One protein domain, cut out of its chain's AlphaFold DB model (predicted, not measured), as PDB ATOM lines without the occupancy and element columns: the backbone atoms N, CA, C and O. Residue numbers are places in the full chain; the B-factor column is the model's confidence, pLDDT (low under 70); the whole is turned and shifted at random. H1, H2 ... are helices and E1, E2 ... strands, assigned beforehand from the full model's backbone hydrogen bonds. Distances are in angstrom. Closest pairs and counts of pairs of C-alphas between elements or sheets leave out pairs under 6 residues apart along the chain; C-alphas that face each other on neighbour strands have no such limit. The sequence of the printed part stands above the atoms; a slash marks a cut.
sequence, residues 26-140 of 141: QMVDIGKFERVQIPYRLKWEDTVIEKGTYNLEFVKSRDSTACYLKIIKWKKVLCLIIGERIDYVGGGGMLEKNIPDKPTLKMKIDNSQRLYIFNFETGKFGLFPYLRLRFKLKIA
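What this domain is: This is residues 26 to 140 of the 141 residues of an uncharacterized protein of Candidatus Aminicenantes bacterium (UniProt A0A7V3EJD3). Two layers of antiparallel strands, E1, E4, E5 and E6 in one and E7, E8 and E9 in the other, lie partly face to face with their strands crossed, joined at one side where the far part of E6 meets E9. The small hairpin E2 and E3 caps one end, and a loop with the short helix H1 lies at the opposite end. The printed part has 115 residues, with nine named strands and one named helix in the order E1 E2 E3 E4 E5 E6 H1 E7 E8 E9. The nine strands make one branched, strongly twisted sheet with antiparallel neighbours, and the class is mostly strand. The whole is compact, with a radius of gyration of the C-alphas of 14.4 A and spans of 42 by 35 by 24 A.

Where its parts are: Find C-alpha 27 at (6.868, -41.934, -5.016); there E1 begins, and it runs through residues 27 to 38, 24.3 A from first to last C-alpha. On the way it bends by 81 degrees at residue 35. Next come two short strands, E2 at residues 42 to 44 and E3 at residues 47 to 49. E4, residues 52 to 61, covers 27.8 A, and E5, residues 67 to 73, covers 19.9 A. E6, residues 76 to 85, measures 25.7 A and bends by 52 degrees at residue 79. Look for the helix H1 at residues 94 to 98, where C-alpha 94 stands at (-9.994, -67.456, 2.549). E7, residues 104 to 110, is 19.4 A long, and E8, residues 115 to 121, is 19.1 A long. E9, residues 132 to 139, runs 22.3 A and ends at C-alpha 139, (-18.452, -38.855, -14.836).

How they stand to each other: Begin with E1, an edge strand antiparallel to E4 at 164 degrees; N 33 and O 56 are 2.9 A apart, within hydrogen-bond range. On the other side of E4 lies E5, where N 57 and O 70 are 3.0 A apart. E4, E5 and E6 form a meander, each strand the antiparallel neighbour of the one before; between E5 and E6 look at N 69 and O 81, 2.8 A. The pairing of E6 is staggered: residues 76 to 83 pair with E5, and residues 84 to 85 with E9, where N 84 and O 134 are 2.9 A apart. E9 has three neighbours, with E2 and E6 on one side and E8 on the other side. E2 is beside residues 137 to 139 of E9, with N 43 and O 138 at 2.8 A. E2 and E3 are a hairpin, with N 42 and O 49 at 2.8 A. E7, E8 and E9 form a second meander: N 106 and O 119 are 2.8 A apart between E7 and E8, and N 118 and O 135 are 2.9 A apart between E8 and E9. The closest C-alphas of the edge strands E1 and E7 are those of Phe 33 and Leu 105, 7.8 A apart. H1 is not on the sheet; its one O i to N i+4 pair is not within hydrogen-bond range, while 2 of 2 O i to N i+3 pairs are.

The domain as a whole: The two C-alphas farthest apart are those of Trp 74 and Gly 92, at 43.7 A. The printed part runs from residue 26 to 140 and has no cut. No link is long; those from E6 to H1, 8 residues, and from E8 to E9, 10 residues, are short, and the others are tight. The mean pLDDT of the printed part is 90.2; look at residues 90 to 96 for the stretch under 70.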
ATOM      1  N   GLN A  26       9.715 -38.915  -3.643       74.31
ATOM      2  CA  GLN A  26       9.535 -40.157  -2.872       74.31
ATOM      3  C   GLN A  26       8.300 -40.995  -3.252       74.31
ATOM      4  O   GLN A  26       7.675 -41.623  -2.397       74.31
ATOM      5  N   MET A  27       7.924 -41.032  -4.533       86.50
ATOM      6  CA  MET A  27       6.868 -41.934  -5.016       86.50
ATOM      7  C   MET A  27       7.466 -43.213  -5.611       86.50
ATOM      8  O   MET A  27       8.267 -43.148  -6.540       86.50
ATOM      9  N   VAL A  28       7.044 -44.370  -5.102       91.00
ATOM     10  CA  VAL A  28       7.439 -45.694  -5.599       91.00
ATOM     11  C   VAL A  28       6.332 -46.251  -6.485       91.00
ATOM     12  O   VAL A  28       5.154 -46.173  -6.133       91.00
ATOM     13  N   ASP A  29       6.705 -46.810  -7.631       91.50
ATOM     14  CA  ASP A  29       5.767 -47.485  -8.521       91.50
ATOM     15  C   ASP A  29       5.279 -48.802  -7.915       91.50
ATOM     16  O   ASP A  29       6.075 -49.589  -7.397       91.50
ATOM     17  N   ILE A  30       3.968 -49.034  -7.971       93.12
ATOM     18  CA  ILE A  30       3.344 -50.260  -7.465       93.12
ATOM     19  C   ILE A  30       2.568 -51.025  -8.544       93.12
ATOM     20  O   ILE A  30       2.047 -52.102  -8.260       93.12
ATOM     21  N   GLY A  31       2.488 -50.504  -9.769       93.69
ATOM     22  CA  GLY A  31       1.802 -51.148 -10.883       93.69
ATOM     23  C   GLY A  31       1.523 -50.201 -12.046       93.69
ATOM     24  O   GLY A  31       1.184 -49.034 -11.854       93.69
ATOM     25  N   LYS A  32       1.582 -50.734 -13.272       95.75
ATOM     26  CA  LYS A  32       1.306 -49.989 -14.506       95.75
ATOM     27  C   LYS A  32       0.376 -50.758 -15.431       95.75
ATOM     28  O   LYS A  32       0.514 -51.968 -15.590       95.75
ATOM     29  N   PHE A  33      -0.529 -50.034 -16.078       96.94
ATOM     30  CA  PHE A  33      -1.399 -50.550 -17.128       96.94
ATOM     31  C   PHE A  33      -1.338 -49.601 -18.316       96.94
ATOM     32  O   PHE A  33      -1.712 -48.432 -18.223       96.94
ATOM     33  N   GLU A  34      -0.844 -50.102 -19.438       97.00
ATOM     34  CA  GLU A  34      -0.706 -49.321 -20.661       97.00
ATOM     35  C   GLU A  34      -1.937 -49.459 -21.545       97.00
ATOM     36  O   GLU A  34      -2.590 -50.502 -21.569       97.00
ATOM     37  N   ARG A  35      -2.211 -48.413 -22.329       96.69
ATOM     38  CA  ARG A  35      -3.281 -48.406 -23.334       96.69
ATOM     39  C   ARG A  35      -4.666 -48.774 -22.773       96.69
ATOM     40  O   ARG A  35      -5.468 -49.424 -23.438       96.69
ATOM     41  N   VAL A  36      -4.967 -48.318 -21.560       97.50
ATOM     42  CA  VAL A  36      -6.267 -48.503 -20.912       97.50
ATOM     43  C   VAL A  36      -7.298 -47.592 -21.563       97.50
ATOM     44  O   VAL A  36      -7.132 -46.372 -21.609       97.50
ATOM     45  N   GLN A  37      -8.381 -48.187 -22.054       97.62
ATOM     46  CA  GLN A  37      -9.498 -47.448 -22.622       97.62
ATOM     47  C   GLN A  37     -10.403 -46.911 -21.509       97.62
ATOM     48  O   GLN A  37     -10.996 -47.681 -20.757       97.62
ATOM     49  N   ILE A  38     -10.552 -45.589 -21.448       96.75
ATOM     50  CA  ILE A  38     -11.513 -44.894 -20.593       96.75
ATOM     51  C   ILE A  38     -12.673 -44.423 -21.487       96.75
ATOM     52  O   ILE A  38     -12.485 -43.518 -22.307       96.75
ATOM     53  N   PRO A  39     -13.864 -45.041 -21.386       95.75
ATOM     54  CA  PRO A  39     -14.968 -44.777 -22.312       95.75
ATOM     55  C   PRO A  39     -15.802 -43.537 -21.961       95.75
ATOM     56  O   PRO A  39     -16.633 -43.126 -22.768       95.75
ATOM     57  N   TYR A  40     -15.573 -42.924 -20.800       95.44
ATOM     58  CA  TYR A  40     -16.319 -41.758 -20.327       95.44
ATOM     59  C   TYR A  40     -15.425 -40.535 -20.211       95.44
ATOM     60  O   TYR A  40     -14.220 -40.642 -19.987       95.44
ATOM     61  N   ARG A  41     -16.052 -39.368 -20.310       96.56
ATOM     62  CA  ARG A  41     -15.448 -38.114 -19.885       96.56
ATOM     63  C   ARG A  41     -15.440 -38.089 -18.359       96.56
ATOM     64  O   ARG A  41     -16.487 -38.268 -17.740       96.56
ATOM     65  N   LEU A  42     -14.274 -37.932 -17.747       96.69
ATOM     66  CA  LEU A  42     -14.121 -37.945 -16.292       96.69
ATOM     67  C   LEU A  42     -13.726 -36.559 -15.788       96.69
ATOM     68  O   LEU A  42     -13.026 -35.821 -16.473       96.69
ATOM     69  N   LYS A  43     -14.141 -36.217 -14.572       95.88
ATOM     70  CA  LYS A  43     -13.727 -35.008 -13.862       95.88
ATOM     71  C   LYS A  43     -13.114 -35.377 -12.516       95.88
ATOM     72  O   LYS A  43     -13.699 -36.141 -11.741       95.88
ATOM     73  N   TRP A  44     -11.951 -34.799 -12.246       93.69
ATOM     74  CA  TRP A  44     -11.276 -34.848 -10.956       93.69
ATOM     75  C   TRP A  44     -10.838 -33.435 -10.584       93.69
ATOM     76  O   TRP A  44     -10.049 -32.839 -11.314       93.69
ATOM     77  N   GLU A  45     -11.372 -32.904  -9.481       90.25
ATOM     78  CA  GLU A  45     -11.179 -31.502  -9.080       90.25
ATOM     79  C   GLU A  45     -11.479 -30.557 -10.264       90.25
ATOM     80  O   GLU A  45     -12.586 -30.600 -10.812       90.25
ATOM     81  N   ASP A  46     -10.498 -29.770 -10.702       90.56
ATOM     82  CA  ASP A  46     -10.611 -28.836 -11.828       90.56
ATOM     83  C   ASP A  46     -10.152 -29.431 -13.171       90.56
ATOM     84  O   ASP A  46     -10.212 -28.775 -14.210       90.56
ATOM     85  N   THR A  47      -9.721 -30.694 -13.179       92.06
ATOM     86  CA  THR A  47      -9.223 -31.375 -14.379       92.06
ATOM     87  C   THR A  47     -10.312 -32.212 -15.037       92.06
ATOM     88  O   THR A  47     -10.963 -33.044 -14.398       92.06
ATOM     89  N   VAL A  48     -10.467 -32.039 -16.351       95.44
ATOM     90  CA  VAL A  48     -11.334 -32.870 -17.193       95.44
ATOM     91  C   VAL A  48     -10.481 -33.805 -18.042       95.44
ATOM     92  O   VAL A  48      -9.536 -33.389 -18.709       95.44
ATOM     93  N   ILE A  49     -10.832 -35.084 -18.015       95.94
ATOM     94  CA  ILE A  49     -10.173 -36.160 -18.741       95.94
ATOM     95  C   ILE A  49     -11.139 -36.628 -19.819       95.94
ATOM     96  O   ILE A  49     -12.187 -37.205 -19.531       95.94
ATOM     97  N   GLU A  50     -10.789 -36.368 -21.071       96.44
ATOM     98  CA  GLU A  50     -11.612 -36.769 -22.209       96.44
ATOM     99  C   GLU A  50     -11.633 -38.292 -22.396       96.44
ATOM    100  O   GLU A  50     -10.705 -39.000 -21.999       96.44
ATOM    101  N   LYS A  51     -12.663 -38.815 -23.063       96.44
ATOM    102  CA  LYS A  51     -12.704 -40.235 -23.446       96.44
ATOM    103  C   LYS A  51     -11.493 -40.603 -24.315       96.44
ATOM    104  O   LYS A  51     -11.059 -39.815 -25.158       96.44
ATOM    105  N   GLY A  52     -10.945 -41.802 -24.139       96.94
ATOM    106  CA  GLY A  52      -9.821 -42.269 -24.952       96.94
ATOM    107  C   GLY A  52      -8.911 -43.269 -24.258       96.94
ATOM    108  O   GLY A  52      -9.263 -43.866 -23.245       96.94
ATOM    109  N   THR A  53      -7.729 -43.446 -24.836       98.00
ATOM    110  CA  THR A  53      -6.724 -44.403 -24.379       98.00
ATOM    111  C   THR A  53      -5.645 -43.707 -23.548       98.00
ATOM    112  O   THR A  53      -5.088 -42.692 -23.974       98.00
ATOM    113  N   TYR A  54      -5.333 -44.272 -22.382       97.94
ATOM    114  CA  TYR A  54      -4.420 -43.700 -21.391       97.94
ATOM    115  C   TYR A  54      -3.463 -44.751 -20.833       97.94
ATOM    116  O   TYR A  54      -3.751 -45.945 -20.846       97.94
ATOM    117  N   ASN A  55      -2.336 -44.298 -20.293       97.94
ATOM    118  CA  ASN A  55      -1.504 -45.120 -19.424       97.94
ATOM    119  C   ASN A  55      -1.856 -44.791 -17.974       97.94
ATOM    120  O   ASN A  55      -1.968 -43.619 -17.610       97.94
ATOM    121  N   LEU A  56      -2.041 -45.824 -17.162       97.88
ATOM    122  CA  LEU A  56      -2.344 -45.703 -15.747       97.88
ATOM    123  C   LEU A  56      -1.146 -46.202 -14.948       97.88
ATOM    124  O   LEU A  56      -0.725 -47.345 -15.122       97.88
ATOM    125  N   GLU A  57      -0.613 -45.356 -14.074       97.19
ATOM    126  CA  GLU A  57       0.440 -45.746 -13.135       97.19
ATOM    127  C   GLU A  57      -0.069 -45.582 -11.710       97.19
ATOM    128  O   GLU A  57      -0.583 -44.531 -11.326       97.19
ATOM    129  N   PHE A  58       0.084 -46.630 -10.918       96.12
ATOM    130  CA  PHE A  58      -0.239 -46.634  -9.506       96.12
ATOM    131  C   PHE A  58       1.054 -46.426  -8.743       96.12
ATOM    132  O   PHE A  58       2.038 -47.134  -8.955       96.12
ATOM    133  N   VAL A  59       1.057 -45.444  -7.850       94.81
ATOM    134  CA  VAL A  59       2.232 -45.109  -7.051       94.81
ATOM    135  C   VAL A  59       1.873 -45.013  -5.583       94.81
ATOM    136  O   VAL A  59       0.742 -44.704  -5.213       94.81
ATOM    137  N   LYS A  60       2.857 -45.249  -4.732       92.06
ATOM    138  CA  LYS A  60       2.744 -45.118  -3.288       92.06
ATOM    139  C   LYS A  60       3.806 -44.153  -2.786       92.06
ATOM    140  O   LYS A  60       4.950 -44.205  -3.229       92.06
ATOM    141  N   SER A  61       3.435 -43.282  -1.853       88.56
ATOM    142  CA  SER A  61       4.427 -42.501  -1.114       88.56
ATOM    143  C   SER A  61       5.283 -43.434  -0.257       88.56
ATOM    144  O   SER A  61       4.746 -44.313   0.424       88.56
ATOM    145  N   ARG A  62       6.607 -43.254  -0.285       81.50
ATOM    146  CA  ARG A  62       7.540 -44.046   0.526       81.50
ATOM    147  C   ARG A  62       7.299 -43.844   2.021       81.50
ATOM    148  O   ARG A  62       7.264 -44.819   2.765       81.50
ATOM    149  N   ASP A  63       7.036 -42.600   2.410       81.81
ATOM    150  CA  ASP A  63       6.959 -42.174   3.810       81.81
ATOM    151  C   ASP A  63       5.520 -42.079   4.340       81.81
ATOM    152  O   ASP A  63       5.304 -41.813   5.519       81.81
ATOM    153  N   SER A  64       4.506 -42.290   3.492       82.75
ATOM    154  CA  SER A  64       3.104 -42.231   3.918       82.75
ATOM    155  C   SER A  64       2.279 -43.399   3.396       82.75
ATOM    156  O   SER A  64       2.632 -44.077   2.433       82.75
ATOM    157  N   THR A  65       1.134 -43.660   4.025       84.94
ATOM    158  CA  THR A  65       0.174 -44.678   3.566       84.94
ATOM    159  C   THR A  65      -0.560 -44.270   2.288       84.94
ATOM    160  O   THR A  65      -1.226 -45.114   1.685       84.94
ATOM    161  N   ALA A  66      -0.395 -43.023   1.835       90.31
ATOM    162  CA  ALA A  66      -1.066 -42.496   0.661       90.31
ATOM    163  C   ALA A  66      -0.622 -43.220  -0.615       90.31
ATOM    164  O   ALA A  66       0.570 -43.418  -0.882       90.31
ATOM    165  N   CYS A  67      -1.618 -43.599  -1.409       94.25
ATOM    166  CA  CYS A  67      -1.445 -44.201  -2.719       94.25
ATOM    167  C   CYS A  67      -2.171 -43.340  -3.749       94.25
ATOM    168  O   CYS A  67      -3.221 -42.767  -3.455       94.25
ATOM    169  N   TYR A  68      -1.620 -43.265  -4.952       95.69
ATOM    170  CA  TYR A  68      -2.099 -42.383  -5.998       95.69
ATOM    171  C   TYR A  68      -2.221 -43.110  -7.332       95.69
ATOM    172  O   TYR A  68      -1.445 -44.016  -7.636       95.69
ATOM    173  N   LEU A  69      -3.174 -42.664  -8.142       97.25
ATOM    174  CA  LEU A  69      -3.316 -43.027  -9.543       97.25
ATOM    175  C   LEU A  69      -2.864 -41.845 -10.403       97.25
ATOM    176  O   LEU A  69      -3.427 -40.754 -10.316       97.25
ATOM    177  N   LYS A  70      -1.873 -42.078 -11.259       96.88
ATOM    178  CA  LYS A  70      -1.474 -41.173 -12.336       96.88
ATOM    179  C   LYS A  70      -2.194 -41.575 -13.612       96.88
ATOM    180  O   LYS A  70      -2.056 -42.710 -14.069       96.88
ATOM    181  N   ILE A  71      -2.912 -40.631 -14.211       97.19
ATOM    182  CA  ILE A  71      -3.474 -40.795 -15.555       97.19
ATOM    183  C   ILE A  71      -2.564 -40.060 -16.529       97.19
ATOM    184  O   ILE A  71      -2.362 -38.851 -16.411       97.19
ATOM    185  N   ILE A  72      -1.984 -40.795 -17.473       97.19
ATOM    186  CA  ILE A  72      -0.938 -40.308 -18.370       97.19
ATOM    187  C   ILE A  72      -1.422 -40.390 -19.816       97.19
ATOM    188  O   ILE A  72      -1.893 -41.433 -20.273       97.19
ATOM    189  N   LYS A  73      -1.241 -39.300 -20.567       95.50
ATOM    190  CA  LYS A  73      -1.461 -39.248 -22.020       95.50
ATOM    191  C   LYS A  73      -0.222 -38.671 -22.686       95.50
ATOM    192  O   LYS A  73       0.274 -37.628 -22.274       95.50
ATOM    193  N   TRP A  74       0.303 -39.366 -23.694       92.69
ATOM    194  CA  TRP A  74       1.485 -38.929 -24.456       92.69
ATOM    195  C   TRP A  74       2.673 -38.524 -23.562       92.69
ATOM    196  O   TRP A  74       3.275 -37.469 -23.745       92.69
ATOM    197  N   LYS A  75       2.991 -39.365 -22.567       90.12
ATOM    198  CA  LYS A  75       4.058 -39.155 -21.564       90.12
ATOM    199  C   LYS A  75       3.850 -37.969 -20.605       90.12
ATOM    200  O   LYS A  75       4.728 -37.702 -19.794       90.12
ATOM    201  N   LYS A  76       2.704 -37.282 -20.648       92.69
ATOM    202  CA  LYS A  76       2.345 -36.225 -19.692       92.69
ATOM    203  C   LYS A  76       1.369 -36.759 -18.652       92.69
ATOM    204  O   LYS A  76       0.365 -37.375 -19.011       92.69
ATOM    205  N   VAL A  77       1.657 -36.504 -17.377       94.06
ATOM    206  CA  VAL A  77       0.716 -36.756 -16.278       94.06
ATOM    207  C   VAL A  77      -0.384 -35.702 -16.366       94.06
ATOM    208  O   VAL A  77      -0.098 -34.513 -16.268       94.06
ATOM    209  N   LEU A  78      -1.623 -36.137 -16.592       93.44
ATOM    210  CA  LEU A  78      -2.783 -35.249 -16.657       93.44
ATOM    211  C   LEU A  78      -3.342 -34.957 -15.268       93.44
ATOM    212  O   LEU A  78      -3.731 -33.831 -14.988       93.44
ATOM    213  N   CYS A  79      -3.373 -35.965 -14.399       92.88
ATOM    214  CA  CYS A  79      -3.827 -35.813 -13.024       92.88
ATOM    215  C   CYS A  79      -3.199 -36.867 -12.108       92.88
ATOM    216  O   CYS A  79      -2.805 -37.952 -12.555       92.88
ATOM    217  N   LEU A  80      -3.160 -36.538 -10.818       94.31
ATOM    218  CA  LEU A  80      -2.749 -37.414  -9.729       94.31
ATOM    219  C   LEU A  80      -3.911 -37.522  -8.737       94.31
ATOM    220  O   LEU A  80      -4.275 -36.541  -8.100       94.31
ATOM    221  N   ILE A  81      -4.503 -38.705  -8.626       95.12
ATOM    222  CA  ILE A  81      -5.725 -38.932  -7.846       95.12
ATOM    223  C   ILE A  81      -5.366 -39.719  -6.598       95.12
ATOM    224  O   ILE A  81      -4.744 -40.776  -6.706       95.12
ATOM    225  N   ILE A  82      -5.774 -39.242  -5.425       94.94
ATOM    226  CA  ILE A  82      -5.595 -39.988  -4.178       94.94
ATOM    227  C   ILE A  82      -6.553 -41.185  -4.117       94.94
ATOM    228  O   ILE A  82      -7.732 -41.085  -4.457       94.94
ATOM    229  N   GLY A  83      -6.024 -42.339  -3.720       93.50
ATOM    230  CA  GLY A  83      -6.772 -43.582  -3.582       93.50
ATOM    231  C   GLY A  83      -7.139 -43.896  -2.141       93.50
ATOM    232  O   GLY A  83      -6.405 -43.586  -1.205       93.50
ATOM    233  N   GLU A  84      -8.254 -44.596  -1.980       94.50
ATOM    234  CA  GLU A  84      -8.676 -45.199  -0.721       94.50
ATOM    235  C   GLU A  84      -8.119 -46.627  -0.632       94.50
ATOM    236  O   GLU A  84      -8.254 -47.409  -1.582       94.50
ATOM    237  N   ARG A  85      -7.524 -46.998   0.508       92.25
ATOM    238  CA  ARG A  85      -7.179 -48.398   0.788       92.25
ATOM    239  C   ARG A  85      -8.436 -49.144   1.225       92.25
ATOM    240  O   ARG A  85      -9.168 -48.668   2.083       92.25
ATOM    241  N   ILE A  86      -8.672 -50.303   0.622       91.56
ATOM    242  CA  ILE A  86      -9.799 -51.178   0.932       91.56
ATOM    243  C   ILE A  86      -9.249 -52.463   1.533       91.56
ATOM    244  O   ILE A  86      -8.332 -53.062   0.971       91.56
ATOM    245  N   ASP A  87      -9.832 -52.913   2.635       84.44
ATOM    246  CA  ASP A  87      -9.445 -54.183   3.234       84.44
ATOM    247  C   ASP A  87      -9.960 -55.365   2.404       84.44
ATOM    248  O   ASP A  87     -11.020 -55.324   1.763       84.44
ATOM    249  N   TYR A  88      -9.185 -56.445   2.393       79.81
ATOM    250  CA  TYR A  88      -9.677 -57.719   1.890       79.81
ATOM    251  C   TYR A  88     -10.661 -58.289   2.910       79.81
ATOM    252  O   TYR A  88     -10.373 -58.352   4.101       79.81
ATOM    253  N   VAL A  89     -11.839 -58.694   2.438       70.44
ATOM    254  CA  VAL A  89     -12.863 -59.300   3.293       70.44
ATOM    255  C   VAL A  89     -12.590 -60.802   3.379       70.44
ATOM    256  O   VAL A  89     -12.543 -61.480   2.350       70.44
ATOM    257  N   GLY A  90     -12.401 -61.310   4.596       58.56
ATOM    258  CA  GLY A  90     -12.201 -62.732   4.895       58.56
ATOM    259  C   GLY A  90     -11.345 -62.944   6.148       58.56
ATOM    260  O   GLY A  90     -10.551 -62.081   6.500       58.56
ATOM    261  N   GLY A  91     -11.501 -64.083   6.825       45.41
ATOM    262  CA  GLY A  91     -10.613 -64.534   7.905       45.41
ATOM    263  C   GLY A  91      -9.830 -65.782   7.482       45.41
ATOM    264  O   GLY A  91     -10.368 -66.634   6.775       45.41
ATOM    265  N   GLY A  92      -8.564 -65.904   7.898       58.41
ATOM    266  CA  GLY A  92      -7.724 -67.078   7.610       58.41
ATOM    267  C   GLY A  92      -7.483 -67.330   6.110       58.41
ATOM    268  O   GLY A  92      -7.501 -66.401   5.305       58.41
ATOM    269  N   GLY A  93      -7.287 -68.595   5.715       57.03
ATOM    270  CA  GLY A  93      -6.937 -69.012   4.341       57.03
ATOM    271  C   GLY A  93      -7.933 -68.640   3.224       57.03
ATOM    272  O   GLY A  93      -7.636 -68.838   2.047       57.03
ATOM    273  N   MET A  94      -9.103 -68.071   3.546       58.00
ATOM    274  CA  MET A  94      -9.994 -67.456   2.549       58.00
ATOM    275  C   MET A  94      -9.461 -66.122   2.008       58.00
ATOM    276  O   MET A  94      -9.742 -65.794   0.855       58.00
ATOM    277  N   LEU A  95      -8.677 -65.372   2.793       64.62
ATOM    278  CA  LEU A  95      -8.041 -64.134   2.330       64.62
ATOM    279  C   LEU A  95      -7.117 -64.413   1.141       64.62
ATOM    280  O   LEU A  95      -7.237 -63.761   0.106       64.62
ATOM    281  N   GLU A  96      -6.265 -65.436   1.247       62.94
ATOM    282  CA  GLU A  96      -5.292 -65.788   0.205       62.94
ATOM    283  C   GLU A  96      -5.931 -66.174  -1.133       62.94
ATOM    284  O   GLU A  96      -5.341 -65.930  -2.185       62.94
ATOM    285  N   LYS A  97      -7.140 -66.748  -1.121       70.31
ATOM    286  CA  LYS A  97      -7.855 -67.119  -2.354       70.31
ATOM    287  C   LYS A  97      -8.421 -65.913  -3.104       70.31
ATOM    288  O   LYS A  97      -8.541 -65.965  -4.323       70.31
ATOM    289  N   ASN A  98      -8.758 -64.841  -2.390       78.06
ATOM    290  CA  ASN A  98      -9.362 -63.643  -2.978       78.06
ATOM    291  C   ASN A  98      -8.325 -62.644  -3.504       78.06
ATOM    292  O   ASN A  98      -8.685 -61.714  -4.227       78.06
ATOM    293  N   ILE A  99      -7.054 -62.825  -3.146       83.56
ATOM    294  CA  ILE A  99      -5.960 -61.977  -3.611       83.56
ATOM    295  C   ILE A  99      -5.451 -62.536  -4.949       83.56
ATOM    296  O   ILE A  99      -5.072 -63.710  -5.010       83.56
ATOM    297  N   PRO A 100      -5.398 -61.727  -6.019       87.62
ATOM    298  CA  PRO A 100      -4.868 -62.178  -7.300       87.62
ATOM    299  C   PRO A 100      -3.358 -62.439  -7.212       87.62
ATOM    300  O   PRO A 100      -2.644 -61.791  -6.454       87.62
ATOM    301  N   ASP A 101      -2.830 -63.352  -8.023       89.44
ATOM    302  CA  ASP A 101      -1.386 -63.631  -8.004       89.44
ATOM    303  C   ASP A 101      -0.563 -62.486  -8.622       89.44
ATOM    304  O   ASP A 101       0.560 -62.218  -8.194       89.44
ATOM    305  N   LYS A 102      -1.138 -61.772  -9.598       90.44
ATOM    306  CA  LYS A 102      -0.519 -60.641 -10.308       90.44
ATOM    307  C   LYS A 102      -1.293 -59.341 -10.068       90.44
ATOM    308  O   LYS A 102      -2.475 -59.409  -9.723       90.44
ATOM    309  N   PRO A 103      -0.676 -58.169 -10.307       93.31
ATOM    310  CA  PRO A 103      -1.393 -56.907 -10.275       93.31
ATOM    311  C   PRO A 103      -2.582 -56.905 -11.244       93.31
ATOM    312  O   PRO A 103      -2.441 -57.291 -12.405       93.31
ATOM    313  N   THR A 104      -3.754 -56.461 -10.791       95.06
ATOM    314  CA  THR A 104      -4.967 -56.392 -11.618       95.06
ATOM    315  C   THR A 104      -5.672 -55.053 -11.476       95.06
ATOM    316  O   THR A 104      -5.669 -54.433 -10.416       95.06
ATOM    317  N   LEU A 105      -6.296 -54.616 -12.569       96.75
ATOM    318  CA  LEU A 105      -7.116 -53.416 -12.630       96.75
ATOM    319  C   LEU A 105      -8.536 -53.800 -13.040       96.75
ATOM    320  O   LEU A 105      -8.748 -54.394 -14.095       96.75
ATOM    321  N   LYS A 106      -9.513 -53.424 -12.220       96.31
ATOM    322  CA  LYS A 106     -10.943 -53.590 -12.487       96.31
ATOM    323  C   LYS A 106     -11.608 -52.225 -12.521       96.31
ATOM    324  O   LYS A 106     -11.581 -51.488 -11.535       96.31
ATOM    325  N   MET A 107     -12.241 -51.907 -13.639       96.62
ATOM    326  CA  MET A 107     -12.976 -50.659 -13.823       96.62
ATOM    327  C   MET A 107     -14.471 -50.930 -13.688       96.62
ATOM    328  O   MET A 107     -14.974 -51.906 -14.240       96.62
ATOM    329  N   LYS A 108     -15.180 -50.092 -12.933       95.69
ATOM    330  CA  LYS A 108     -16.632 -50.200 -12.751       95.69
ATOM    331  C   LYS A 108     -17.284 -48.826 -12.721       95.69
ATOM    332  O   LYS A 108     -16.635 -47.836 -12.394       95.69
ATOM    333  N   ILE A 109     -18.577 -48.798 -13.006       95.62
ATOM    334  CA  ILE A 109     -19.398 -47.593 -12.941       95.62
ATOM    335  C   ILE A 109     -20.338 -47.724 -11.751       95.62
ATOM    336  O   ILE A 109     -20.924 -48.783 -11.531       95.62
ATOM    337  N   ASP A 110     -20.482 -46.642 -11.003       93.94
ATOM    338  CA  ASP A 110     -21.589 -46.445 -10.081       93.94
ATOM    339  C   ASP A 110     -22.550 -45.429 -10.706       93.94
ATOM    340  O   ASP A 110     -22.275 -44.227 -10.730       93.94
ATOM    341  N   ASN A 111     -23.658 -45.927 -11.257       90.25
ATOM    342  CA  ASN A 111     -24.652 -45.089 -11.927       90.25
ATOM    343  C   ASN A 111     -25.412 -44.186 -10.948       90.25
ATOM    344  O   ASN A 111     -25.817 -43.095 -11.337       90.25
ATOM    345  N   SER A 112     -25.576 -44.609  -9.690       90.56
ATOM    346  CA  SER A 112     -26.305 -43.839  -8.676       90.56
ATOM    347  C   SER A 112     -25.548 -42.560  -8.327       90.56
ATOM    348  O   SER A 112     -26.115 -41.473  -8.270       90.56
ATOM    349  N   GLN A 113     -24.228 -42.679  -8.181       90.06
ATOM    350  CA  GLN A 113     -23.362 -41.556  -7.821       90.06
ATOM    351  C   GLN A 113     -22.671 -40.898  -9.026       90.06
ATOM    352  O   GLN A 113     -21.885 -39.966  -8.848       90.06
ATOM    353  N   ARG A 114     -22.936 -41.387 -10.248       94.12
ATOM    354  CA  ARG A 114     -22.233 -41.018 -11.492       94.12
ATOM    355  C   ARG A 114     -20.708 -41.064 -11.320       94.12
ATOM    356  O   ARG A 114     -20.000 -40.127 -11.691       94.12
ATOM    357  N   LEU A 115     -20.197 -42.152 -10.741       96.00
ATOM    358  CA  LEU A 115     -18.765 -42.344 -10.509       96.00
ATOM    359  C   LEU A 115     -18.178 -43.402 -11.439       96.00
ATOM    360  O   LEU A 115     -18.750 -44.472 -11.637       96.00
ATOM    361  N   TYR A 116     -16.977 -43.128 -11.933       97.12
ATOM    362  CA  TYR A 116     -16.116 -44.112 -12.567       97.12
ATOM    363  C   TYR A 116     -15.043 -44.544 -11.573       97.12
ATOM    364  O   TYR A 116     -14.317 -43.714 -11.020       97.12
ATOM    365  N   ILE A 117     -14.972 -45.844 -11.305       97.44
ATOM    366  CA  ILE A 117     -14.187 -46.396 -10.208       97.44
ATOM    367  C   ILE A 117     -13.121 -47.338 -10.760       97.44
ATOM    368  O   ILE A 117     -13.438 -48.383 -11.333       97.44
ATOM    369  N   PHE A 118     -11.863 -47.009 -10.491       97.75
ATOM    370  CA  PHE A 118     -10.716 -47.881 -10.717       97.75
ATOM    371  C   PHE A 118     -10.420 -48.646  -9.427       97.75
ATOM    372  O   PHE A 118     -10.145 -48.041  -8.392       97.75
ATOM    373  N   ASN A 119     -10.489 -49.973  -9.472       97.00
ATOM    374  CA  ASN A 119     -10.056 -50.838  -8.379       97.00
ATOM    375  C   ASN A 119      -8.769 -51.526  -8.809       97.00
ATOM    376  O   ASN A 119      -8.768 -52.280  -9.779       97.00
ATOM    377  N   PHE A 120      -7.690 -51.249  -8.096       96.44
ATOM    378  CA  PHE A 120      -6.379 -51.808  -8.366       96.44
ATOM    379  C   PHE A 120      -5.974 -52.743  -7.228       96.44
ATOM    380  O   PHE A 120      -6.129 -52.405  -6.056       96.44
ATOM    381  N   GLU A 121      -5.467 -53.917  -7.577       94.81
ATOM    382  CA  GLU A 121      -4.981 -54.927  -6.639       94.81
ATOM    383  C   GLU A 121      -3.532 -55.243  -7.010       94.81
ATOM    384  O   GLU A 121      -3.278 -55.560  -8.167       94.81
ATOM    385  N   THR A 122      -2.578 -55.157  -6.077       92.19
ATOM    386  CA  THR A 122      -1.145 -55.404  -6.372       92.19
ATOM    387  C   THR A 122      -0.791 -56.887  -6.484       92.19
ATOM    388  O   THR A 122       0.222 -57.244  -7.081       92.19
ATOM    389  N   GLY A 123      -1.635 -57.753  -5.931       89.88
ATOM    390  CA  GLY A 123      -1.438 -59.197  -5.883       89.88
ATOM    391  C   GLY A 123      -0.470 -59.672  -4.795       89.88
ATOM    392  O   GLY A 123      -0.156 -58.927  -3.864       89.88
ATOM    393  N   LYS A 124      -0.042 -60.939  -4.871       88.44
ATOM    394  CA  LYS A 124       0.706 -61.619  -3.790       88.44
ATOM    395  C   LYS A 124       2.218 -61.416  -3.824       88.44
ATOM    396  O   LYS A 124       2.849 -61.394  -2.775       88.44
ATOM    397  N   PHE A 125       2.802 -61.290  -5.014       82.69
ATOM    398  CA  PHE A 125       4.252 -61.453  -5.211       82.69
ATOM    399  C   PHE A 125       4.986 -60.153  -5.593       82.69
ATOM    400  O   PHE A 125       6.101 -60.199  -6.105       82.69
ATOM    401  N   GLY A 126       4.360 -58.989  -5.390       80.38
ATOM    402  CA  GLY A 126       4.941 -57.676  -5.698       80.38
ATOM    403  C   GLY A 126       5.673 -57.029  -4.518       80.38
ATOM    404  O   GLY A 126       5.562 -57.481  -3.384       80.38
ATOM    405  N   LEU A 127       6.364 -55.912  -4.780       82.12
ATOM    406  CA  LEU A 127       7.061 -55.108  -3.760       82.12
ATOM    407  C   LEU A 127       6.125 -54.631  -2.634       82.12
ATOM    408  O   LEU A 127       6.529 -54.516  -1.482       82.12
ATOM    409  N   PHE A 128       4.862 -54.374  -2.976       86.44
ATOM    410  CA  PHE A 128       3.812 -54.023  -2.029       86.44
ATOM    411  C   PHE A 128       2.659 -55.016  -2.166       86.44
ATOM    412  O   PHE A 128       1.682 -54.721  -2.862       86.44
ATOM    413  N   PRO A 129       2.767 -56.211  -1.571       86.88
ATOM    414  CA  PRO A 129       1.768 -57.249  -1.749       86.88
ATOM    415  C   PRO A 129       0.492 -56.913  -0.970       86.88
ATOM    416  O   PRO A 129       0.504 -56.108  -0.035       86.88
ATOM    417  N   TYR A 130      -0.621 -57.539  -1.351       87.75
ATOM    418  CA  TYR A 130      -1.887 -57.459  -0.611       87.75
ATOM    419  C   TYR A 130      -2.452 -56.037  -0.474       87.75
ATOM    420  O   TYR A 130      -3.158 -55.724   0.487       87.75
ATOM    421  N   LEU A 131      -2.177 -55.159  -1.440       90.62
ATOM    422  CA  LEU A 131      -2.851 -53.871  -1.522       90.62
ATOM    423  C   LEU A 131      -4.070 -53.987  -2.421       90.62
ATOM    424  O   LEU A 131      -4.025 -54.588  -3.495       90.62
ATOM    425  N   ARG A 132      -5.159 -53.378  -1.961       93.62
ATOM    426  CA  ARG A 132      -6.373 -53.151  -2.729       93.62
ATOM    427  C   ARG A 132      -6.734 -51.686  -2.592       93.62
ATOM    428  O   ARG A 132      -6.939 -51.182  -1.489       93.62
ATOM    429  N   LEU A 133      -6.756 -51.002  -3.721       95.56
ATOM    430  CA  LEU A 133      -6.908 -49.562  -3.811       95.56
ATOM    431  C   LEU A 133      -8.122 -49.229  -4.663       95.56
ATOM    432  O   LEU A 133      -8.392 -49.889  -5.668       95.56
ATOM    433  N   ARG A 134      -8.850 -48.192  -4.260       97.19
ATOM    434  CA  ARG A 134     -10.007 -47.675  -4.981       97.19
ATOM    435  C   ARG A 134      -9.808 -46.200  -5.286       97.19
ATOM    436  O   ARG A 134      -9.588 -45.402  -4.384       97.19
ATOM    437  N   PHE A 135      -9.967 -45.845  -6.552       97.25
ATOM    438  CA  PHE A 135      -9.919 -44.470  -7.038       97.25
ATOM    439  C   PHE A 135     -11.256 -44.148  -7.687       97.25
ATOM    440  O   PHE A 135     -11.765 -44.948  -8.477       97.25
ATOM    441  N   LYS A 136     -11.843 -43.006  -7.337       96.50
ATOM    442  CA  LYS A 136     -13.172 -42.593  -7.800       96.50
ATOM    443  C   LYS A 136     -13.040 -41.271  -8.537       96.50
ATOM    444  O   LYS A 136     -12.462 -40.334  -8.002       96.50
ATOM    445  N   LEU A 137     -13.605 -41.187  -9.732       96.69
ATOM    446  CA  LEU A 137     -13.741 -39.938 -10.473       96.69
ATOM    447  C   LEU A 137     -15.207 -39.718 -10.815       96.69
ATOM    448  O   LEU A 137     -15.953 -40.681 -10.990       96.69
ATOM    449  N   LYS A 138     -15.621 -38.458 -10.941       96.88
ATOM    450  CA  LYS A 138     -16.970 -38.137 -11.412       96.88
ATOM    451  C   LYS A 138     -17.036 -38.320 -12.921       96.88
ATOM    452  O   LYS A 138     -16.103 -37.949 -13.628       96.88
ATOM    453  N   ILE A 139     -18.138 -38.864 -13.411       95.75
ATOM    454  CA  ILE A 139     -18.452 -38.855 -14.836       95.75
ATOM    455  C   ILE A 139     -18.951 -37.450 -15.173       95.75
ATOM    456  O   ILE A 139     -19.906 -36.964 -14.567       95.75
ATOM    457  N   ALA A 140     -18.257 -36.792 -16.095       91.25
ATOM    458  CA  ALA A 140     -18.650 -35.503 -16.635       91.25
ATOM    459  C   ALA A 140     -19.665 -35.691 -17.768       91.25
ATOM    460  O   ALA A 140     -19.695 -36.740 -18.416       91.25
TER     461      ALA A 140